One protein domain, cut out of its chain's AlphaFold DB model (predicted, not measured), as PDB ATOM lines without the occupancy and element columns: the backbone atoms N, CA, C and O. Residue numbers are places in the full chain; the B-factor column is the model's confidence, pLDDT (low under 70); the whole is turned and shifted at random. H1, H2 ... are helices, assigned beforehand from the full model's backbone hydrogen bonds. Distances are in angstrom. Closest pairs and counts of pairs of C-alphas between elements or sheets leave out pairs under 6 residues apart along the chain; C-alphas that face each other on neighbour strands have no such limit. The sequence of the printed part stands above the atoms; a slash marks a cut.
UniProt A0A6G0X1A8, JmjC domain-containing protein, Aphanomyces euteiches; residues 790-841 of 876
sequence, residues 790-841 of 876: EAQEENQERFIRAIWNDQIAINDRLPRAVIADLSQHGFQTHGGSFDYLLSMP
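What this domain is: This is residues 790 to 841 of the 876 residues of the protein "JmjC domain-containing protein" of Aphanomyces euteiches (UniProt A0A6G0X1A8). A long helix, H1, lies along one side, and the rest of the printed part loops round beside it through a shorter helix, H2, to a four-residue helix, H3. The centres of the three helices make a triangle in which no two helices clearly touch, with H3 near both H1 and H2, and stretches of ten residues without a named element lead from each helix to the next. The printed part has 52 residues with three named helices in the order H1, H2, H3 and no named strand; the class is all helix, and 29 of the residues are in the helices. It is compact, with a radius of gyration of the C-alphas of 10.1 A, and rounded, spanning 29 by 23 by 22 A.

Where its parts are: Find C-alpha 790 at (25.462, 133.093, 121.307), where H1 begins; this helix, residues 790 to 804, runs 21.2 A from first to last C-alpha, to C-alpha 804 at (32.132, 120.954, 137.403). Go on through residues 805 to 814 to C-alpha 815 at (14.456, 117.237, 135.013), where H2 begins; it holds residues 815 to 824 and is 14.3 A long. After residues 825 to 834 comes H3, residues 835 to 838, 5.0 A long, which ends at C-alpha 838 at (19.580, 118.147, 129.145). Residues 839 to 841 follow it to the end of the printed part.

How they stand to each other: Start at H1 and look across to H3: the two are close but not clearly touching, and their closest C-alphas, those of Gln 796 and Leu 837, are 6.5 A apart. Their centres are 10.8 A apart. H2 and H3 are also close but not clearly touching; their closest C-alphas, those of Pro 815 and Leu 838, are 7.8 A apart, and their centres 11.4 A. H1 and H2 are apart, but only just, with their closest C-alphas 8.1 A from each other. In the backbone of H1, every O i to N i+4 pair is within hydrogen-bond range. In H2 it is 5 of 6, and H3 is too short for such a pair.

The domain as a whole: The two C-alphas farthest apart, those of Glu 790 and Asp 812, are 30.0 A from each other, while the first and last printed C-alphas, 790 and 841, are 20.1 A apart. The printed part has no cut, and the links H1 to H2 and H2 to H3 are both short. Read the B-factor column for the model's confidence: the mean pLDDT of the printed part is 70.3, and 25 residues are under 70, among them residues 790 to 793, 829 to 833 and 838 to 841.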
ATOM      1  N   GLU A 790      24.592 132.537 120.265       61.53
ATOM      2  CA  GLU A 790      25.462 133.093 121.307       61.53
ATOM      3  C   GLU A 790      24.899 132.895 122.727       61.53
ATOM      4  O   GLU A 790      25.638 132.514 123.630       61.53
ATOM      5  N   ALA A 791      23.592 133.087 122.940       66.56
ATOM      6  CA  ALA A 791      22.966 132.867 124.245       66.56
ATOM      7  C   ALA A 791      22.758 131.372 124.559       66.56
ATOM      8  O   ALA A 791      22.801 130.977 125.723       66.56
ATOM      9  N   GLN A 792      22.557 130.511 123.555       69.38
ATOM     10  CA  GLN A 792      22.569 129.055 123.765       69.38
ATOM     11  C   GLN A 792      23.967 128.558 124.155       69.38
ATOM     12  O   GLN A 792      24.095 127.742 125.066       69.38
ATOM     13  N   GLU A 793      25.006 129.083 123.508       66.81
ATOM     14  CA  GLU A 793      26.407 128.768 123.783       66.81
ATOM     15  C   GLU A 793      26.857 129.270 125.163       66.81
ATOM     16  O   GLU A 793      27.422 128.496 125.934       66.81
ATOM     17  N   GLU A 794      26.521 130.510 125.537       71.81
ATOM     18  CA  GLU A 794      26.811 131.039 126.877       71.81
ATOM     19  C   GLU A 794      26.185 130.159 127.974       71.81
ATOM     20  O   GLU A 794      26.826 129.848 128.981       71.81
ATOM     21  N   ASN A 795      24.949 129.697 127.769       80.81
ATOM     22  CA  ASN A 795      24.302 128.756 128.679       80.81
ATOM     23  C   ASN A 795      24.983 127.381 128.700       80.81
ATOM     24  O   ASN A 795      25.083 126.789 129.771       80.81
ATOM     25  N   GLN A 796      25.465 126.861 127.568       74.44
ATOM     26  CA  GLN A 796      26.210 125.595 127.535       74.44
ATOM     27  C   GLN A 796      27.528 125.695 128.313       74.44
ATOM     28  O   GLN A 796      27.809 124.821 129.135       74.44
ATOM     29  N   GLU A 797      28.294 126.778 128.144       69.25
ATOM     30  CA  GLU A 797      29.506 127.006 128.939       69.25
ATOM     31  C   GLU A 797      29.198 127.144 130.435       69.25
ATOM     32  O   GLU A 797      29.850 126.506 131.267       69.25
ATOM     33  N   ARG A 798      28.182 127.943 130.794       75.81
ATOM     34  CA  ARG A 798      27.730 128.092 132.187       75.81
ATOM     35  C   ARG A 798      27.288 126.751 132.780       75.81
ATOM     36  O   ARG A 798      27.584 126.495 133.942       75.81
ATOM     37  N   PHE A 799      26.640 125.882 131.999       80.12
ATOM     38  CA  PHE A 799      26.140 124.583 132.465       80.12
ATOM     39  C   PHE A 799      27.292 123.655 132.837       80.12
ATOM     40  O   PHE A 799      27.336 123.152 133.957       80.12
ATOM     41  N   ILE A 800      28.266 123.508 131.935       69.62
ATOM     42  CA  ILE A 800      29.463 122.688 132.158       69.62
ATOM     43  C   ILE A 800      30.224 123.181 133.399       69.62
ATOM     44  O   ILE A 800      30.563 122.378 134.268       69.62
ATOM     45  N   ARG A 801      30.433 124.501 133.534       67.44
ATOM     46  CA  ARG A 801      31.116 125.094 134.701       67.44
ATOM     47  C   ARG A 801      30.334 124.897 136.007       67.44
ATOM     48  O   ARG A 801      30.945 124.605 137.031       67.44
ATOM     49  N   ALA A 802      29.006 125.020 135.987       75.69
ATOM     50  CA  ALA A 802      28.165 124.834 137.171       75.69
ATOM     51  C   ALA A 802      28.135 123.371 137.651       75.69
ATOM     52  O   ALA A 802      28.125 123.123 138.855       75.69
ATOM     53  N   ILE A 803      28.170 122.400 136.735       75.56
ATOM     54  CA  ILE A 803      28.286 120.973 137.079       75.56
ATOM     55  C   ILE A 803      29.684 120.675 137.639       75.56
ATOM     56  O   ILE A 803      29.803 120.028 138.673       75.56
ATOM     57  N   TRP A 804      30.740 121.182 136.992       63.22
ATOM     58  CA  TRP A 804      32.132 120.954 137.403       63.22
ATOM     59  C   TRP A 804      32.459 121.511 138.797       63.22
ATOM     60  O   TRP A 804      33.275 120.944 139.518       63.22
ATOM     61  N   ASN A 805      31.814 122.613 139.184       73.94
ATOM     62  CA  ASN A 805      31.982 123.255 140.489       73.94
ATOM     63  C   ASN A 805      30.988 122.742 141.559       73.94
ATOM     64  O   ASN A 805      30.785 123.428 142.561       73.94
ATOM     65  N   ASP A 806      30.317 121.604 141.326       74.12
ATOM     66  CA  ASP A 806      29.256 121.025 142.176       74.12
ATOM     67  C   ASP A 806      28.074 121.981 142.492       74.12
ATOM     68  O   ASP A 806      27.295 121.753 143.418       74.12
ATOM     69  N   GLN A 807      27.888 123.045 141.698       74.06
ATOM     70  CA  GLN A 807      26.800 124.020 141.870       74.06
ATOM     71  C   GLN A 807      25.456 123.474 141.370       74.06
ATOM     72  O   GLN A 807      24.416 123.787 141.945       74.06
ATOM     73  N   ILE A 808      25.464 122.645 140.318       77.19
ATOM     74  CA  ILE A 808      24.262 122.002 139.767       77.19
ATOM     75  C   ILE A 808      24.502 120.499 139.593       77.19
ATOM     76  O   ILE A 808      25.061 120.041 138.597       77.19
ATOM     77  N   ALA A 809      24.004 119.710 140.545       73.50
ATOM     78  CA  ALA A 809      23.932 118.256 140.409       73.50
ATOM     79  C   ALA A 809      22.855 117.847 139.384       73.50
ATOM     80  O   ALA A 809      21.756 118.406 139.392       73.50
ATOM     81  N   ILE A 810      23.133 116.836 138.554       71.19
ATOM     82  CA  ILE A 810      22.170 116.255 137.590       71.19
ATOM     83  C   ILE A 810      21.666 114.877 138.044       71.19
ATOM     84  O   ILE A 810      20.489 114.560 137.864       71.19
ATOM     85  N   ASN A 811      22.544 114.062 138.633       68.31
ATOM     86  CA  ASN A 811      22.230 112.687 139.026       68.31
ATOM     87  C   ASN A 811      21.108 112.639 140.077       68.31
ATOM     88  O   ASN A 811      20.982 113.538 140.907       68.31
ATOM     89  N   ASP A 812      20.280 111.592 140.006       66.19
ATOM     90  CA  ASP A 812      19.151 111.307 140.907       66.19
ATOM     91  C   ASP A 812      18.095 112.428 141.059       66.19
ATOM     92  O   ASP A 812      17.225 112.371 141.933       66.19
ATOM     93  N   ARG A 813      18.100 113.430 140.166       70.69
ATOM     94  CA  ARG A 813      17.123 114.530 140.131       70.69
ATOM     95  C   ARG A 813      16.174 114.410 138.943       70.69
ATOM     96  O   ARG A 813      16.559 114.097 137.822       70.69
ATOM     97  N   LEU A 814      14.905 114.744 139.175       69.88
ATOM     98  CA  LEU A 814      13.929 114.922 138.097       69.88
ATOM     99  C   LEU A 814      14.312 116.140 137.232       69.88
ATOM    100  O   LEU A 814      14.667 117.171 137.806       69.88
ATOM    101  N   PRO A 815      14.127 116.111 135.894       65.00
ATOM    102  CA  PRO A 815      14.456 117.237 135.013       65.00
ATOM    103  C   PRO A 815      13.878 118.582 135.475       65.00
ATOM    104  O   PRO A 815      14.581 119.585 135.485       65.00
ATOM    105  N   ARG A 816      12.635 118.596 135.979       65.31
ATOM    106  CA  ARG A 816      11.982 119.795 136.547       65.31
ATOM    107  C   ARG A 816      12.762 120.428 137.713       65.31
ATOM    108  O   ARG A 816      12.729 121.643 137.871       65.31
ATOM    109  N   ALA A 817      13.457 119.620 138.514       69.56
ATOM    110  CA  ALA A 817      14.262 120.083 139.643       69.56
ATOM    111  C   ALA A 817      15.644 120.606 139.219       69.56
ATOM    112  O   ALA A 817      16.225 121.386 139.965       69.56
ATOM    113  N   VAL A 818      16.157 120.203 138.049       75.00
ATOM    114  CA  VAL A 818      17.368 120.780 137.433       75.00
ATOM    115  C   VAL A 818      17.011 122.074 136.689       75.00
ATOM    116  O   VAL A 818      17.683 123.082 136.845       75.00
ATOM    117  N   ILE A 819      15.883 122.091 135.972       75.12
ATOM    118  CA  ILE A 819      15.305 123.271 135.301       75.12
ATOM    119  C   ILE A 819      15.088 124.443 136.272       75.12
ATOM    120  O   ILE A 819      15.429 125.581 135.959       75.12
ATOM    121  N   ALA A 820      14.549 124.179 137.468       74.69
ATOM    122  CA  ALA A 820      14.390 125.205 138.500       74.69
ATOM    123  C   ALA A 820      15.742 125.764 138.991       74.69
ATOM    124  O   ALA A 820      15.864 126.965 139.216       74.69
ATOM    125  N   ASP A 821      16.752 124.900 139.101       79.69
ATOM    126  CA  ASP A 821      18.107 125.242 139.544       79.69
ATOM    127  C   ASP A 821      18.837 126.129 138.526       79.69
ATOM    128  O   ASP A 821      19.461 127.125 138.882       79.69
ATOM    129  N   LEU A 822      18.684 125.817 137.236       81.19
ATOM    130  CA  LEU A 822      19.219 126.609 136.128       81.19
ATOM    131  C   LEU A 822      18.568 127.999 136.067       81.19
ATOM    132  O   LEU A 822      19.261 129.005 135.921       81.19
ATOM    133  N   SER A 823      17.248 128.087 136.260       78.00
ATOM    134  CA  SER A 823      16.562 129.381 136.391       78.00
ATOM    135  C   SER A 823      17.057 130.187 137.600       78.00
ATOM    136  O   SER A 823      17.183 131.407 137.507       78.00
ATOM    137  N   GLN A 824      17.376 129.530 138.722       78.44
ATOM    138  CA  GLN A 824      17.927 130.184 139.915       78.44
ATOM    139  C   GLN A 824      19.380 130.654 139.717       78.44
ATOM    140  O   GLN A 824      19.746 131.724 140.199       78.44
ATOM    141  N   HIS A 825      20.189 129.907 138.963       75.94
ATOM    142  CA  HIS A 825      21.582 130.237 138.644       75.94
ATOM    143  C   HIS A 825      21.747 131.193 137.439       75.94
ATOM    144  O   HIS A 825      22.845 131.344 136.907       75.94
ATOM    145  N   GLY A 826      20.677 131.873 137.011       74.94
ATOM    146  CA  GLY A 826      20.758 132.960 136.026       74.94
ATOM    147  C   GLY A 826      21.024 132.512 134.585       74.94
ATOM    148  O   GLY A 826      21.654 133.245 133.819       74.94
ATOM    149  N   PHE A 827      20.567 131.317 134.211       81.94
ATOM    150  CA  PHE A 827      20.622 130.830 132.833       81.94
ATOM    151  C   PHE A 827      19.514 131.465 131.978       81.94
ATOM    152  O   PHE A 827      18.355 131.545 132.391       81.94
ATOM    153  N   GLN A 828      19.851 131.897 130.761       73.31
ATOM    154  CA  GLN A 828      18.889 132.512 129.842       73.31
ATOM    155  C   GLN A 828      17.996 131.430 129.208       73.31
ATOM    156  O   GLN A 828      18.512 130.423 128.728       73.31
ATOM    157  N   THR A 829      16.676 131.627 129.124       66.94
ATOM    158  CA  THR A 829      15.782 130.681 128.422       66.94
ATOM    159  C   THR A 829      14.678 131.351 127.622       66.94
ATOM    160  O   THR A 829      14.273 132.480 127.885       66.94
ATOM    161  N   HIS A 830      14.145 130.593 126.663       59.25
ATOM    162  CA  HIS A 830      12.903 130.884 125.969       59.25
ATOM    163  C   HIS A 830      11.850 129.854 126.404       59.25
ATOM    164  O   HIS A 830      12.063 128.649 126.267       59.25
ATOM    165  N   GLY A 831      10.734 130.313 126.975       57.41
ATOM    166  CA  GLY A 831       9.636 129.446 127.426       57.41
ATOM    167  C   GLY A 831       9.986 128.438 128.536       57.41
ATOM    168  O   GLY A 831       9.223 127.502 128.749       57.41
ATOM    169  N   GLY A 832      11.127 128.589 129.220       56.16
ATOM    170  CA  GLY A 832      11.599 127.649 130.245       56.16
ATOM    171  C   GLY A 832      12.135 126.311 129.714       56.16
ATOM    172  O   GLY A 832      12.383 125.407 130.512       56.16
ATOM    173  N   SER A 833      12.323 126.163 128.396       62.47
ATOM    174  CA  SER A 833      12.975 124.978 127.826       62.47
ATOM    175  C   SER A 833      14.487 125.028 128.060       62.47
ATOM    176  O   SER A 833      15.169 125.976 127.666       62.47
ATOM    177  N   PHE A 834      14.999 123.959 128.667       72.88
ATOM    178  CA  PHE A 834      16.427 123.659 128.814       72.88
ATOM    179  C   PHE A 834      16.798 122.353 128.091       72.88
ATOM    180  O   PHE A 834      17.845 121.761 128.348       72.88
ATOM    181  N   ASP A 835      15.939 121.872 127.190       65.69
ATOM    182  CA  ASP A 835      16.052 120.530 126.607       65.69
ATOM    183  C   ASP A 835      17.339 120.362 125.782       65.69
ATOM    184  O   ASP A 835      17.887 119.268 125.706       65.69
ATOM    185  N   TYR A 836      17.889 121.459 125.249       69.50
ATOM    186  CA  TYR A 836      19.184 121.513 124.554       69.50
ATOM    187  C   TYR A 836      20.413 121.377 125.478       69.50
ATOM    188  O   TYR A 836      21.491 121.028 125.002       69.50
ATOM    189  N   LEU A 837      20.264 121.631 126.786       72.06
ATOM    190  CA  LEU A 837      21.277 121.333 127.806       72.06
ATOM    191  C   LEU A 837      21.118 119.897 128.321       72.06
ATOM    192  O   LEU A 837      22.090 119.159 128.441       72.06
ATOM    193  N   LEU A 838      19.879 119.471 128.583       69.94
ATOM    194  CA  LEU A 838      19.580 118.147 129.145       69.94
ATOM    195  C   LEU A 838      19.717 116.995 128.130       69.94
ATOM    196  O   LEU A 838      19.825 115.841 128.532       69.94
ATOM    197  N   SER A 839      19.745 117.299 126.829       60.12
ATOM    198  CA  SER A 839      20.075 116.348 125.754       60.12
ATOM    199  C   SER A 839      21.567 116.298 125.401       60.12
ATOM    200  O   SER A 839      21.960 115.519 124.528       60.12
ATOM    201  N   MET A 840      22.424 117.077 126.076       59.50
ATOM    202  CA  MET A 840      23.873 116.944 125.917       59.50
ATOM    203  C   MET A 840      24.317 115.533 126.347       59.50
ATOM    204  O   MET A 840      23.917 115.071 127.418       59.50
ATOM    205  N   PRO A 841      25.157 114.829 125.562       49.81
ATOM    206  CA  PRO A 841      25.610 113.490 125.923       49.81
ATOM    207  C   PRO A 841      26.297 113.475 127.292       49.81
ATOM    208  O   PRO A 841      27.249 114.220 127.514       49.81
TER     209      PRO A 841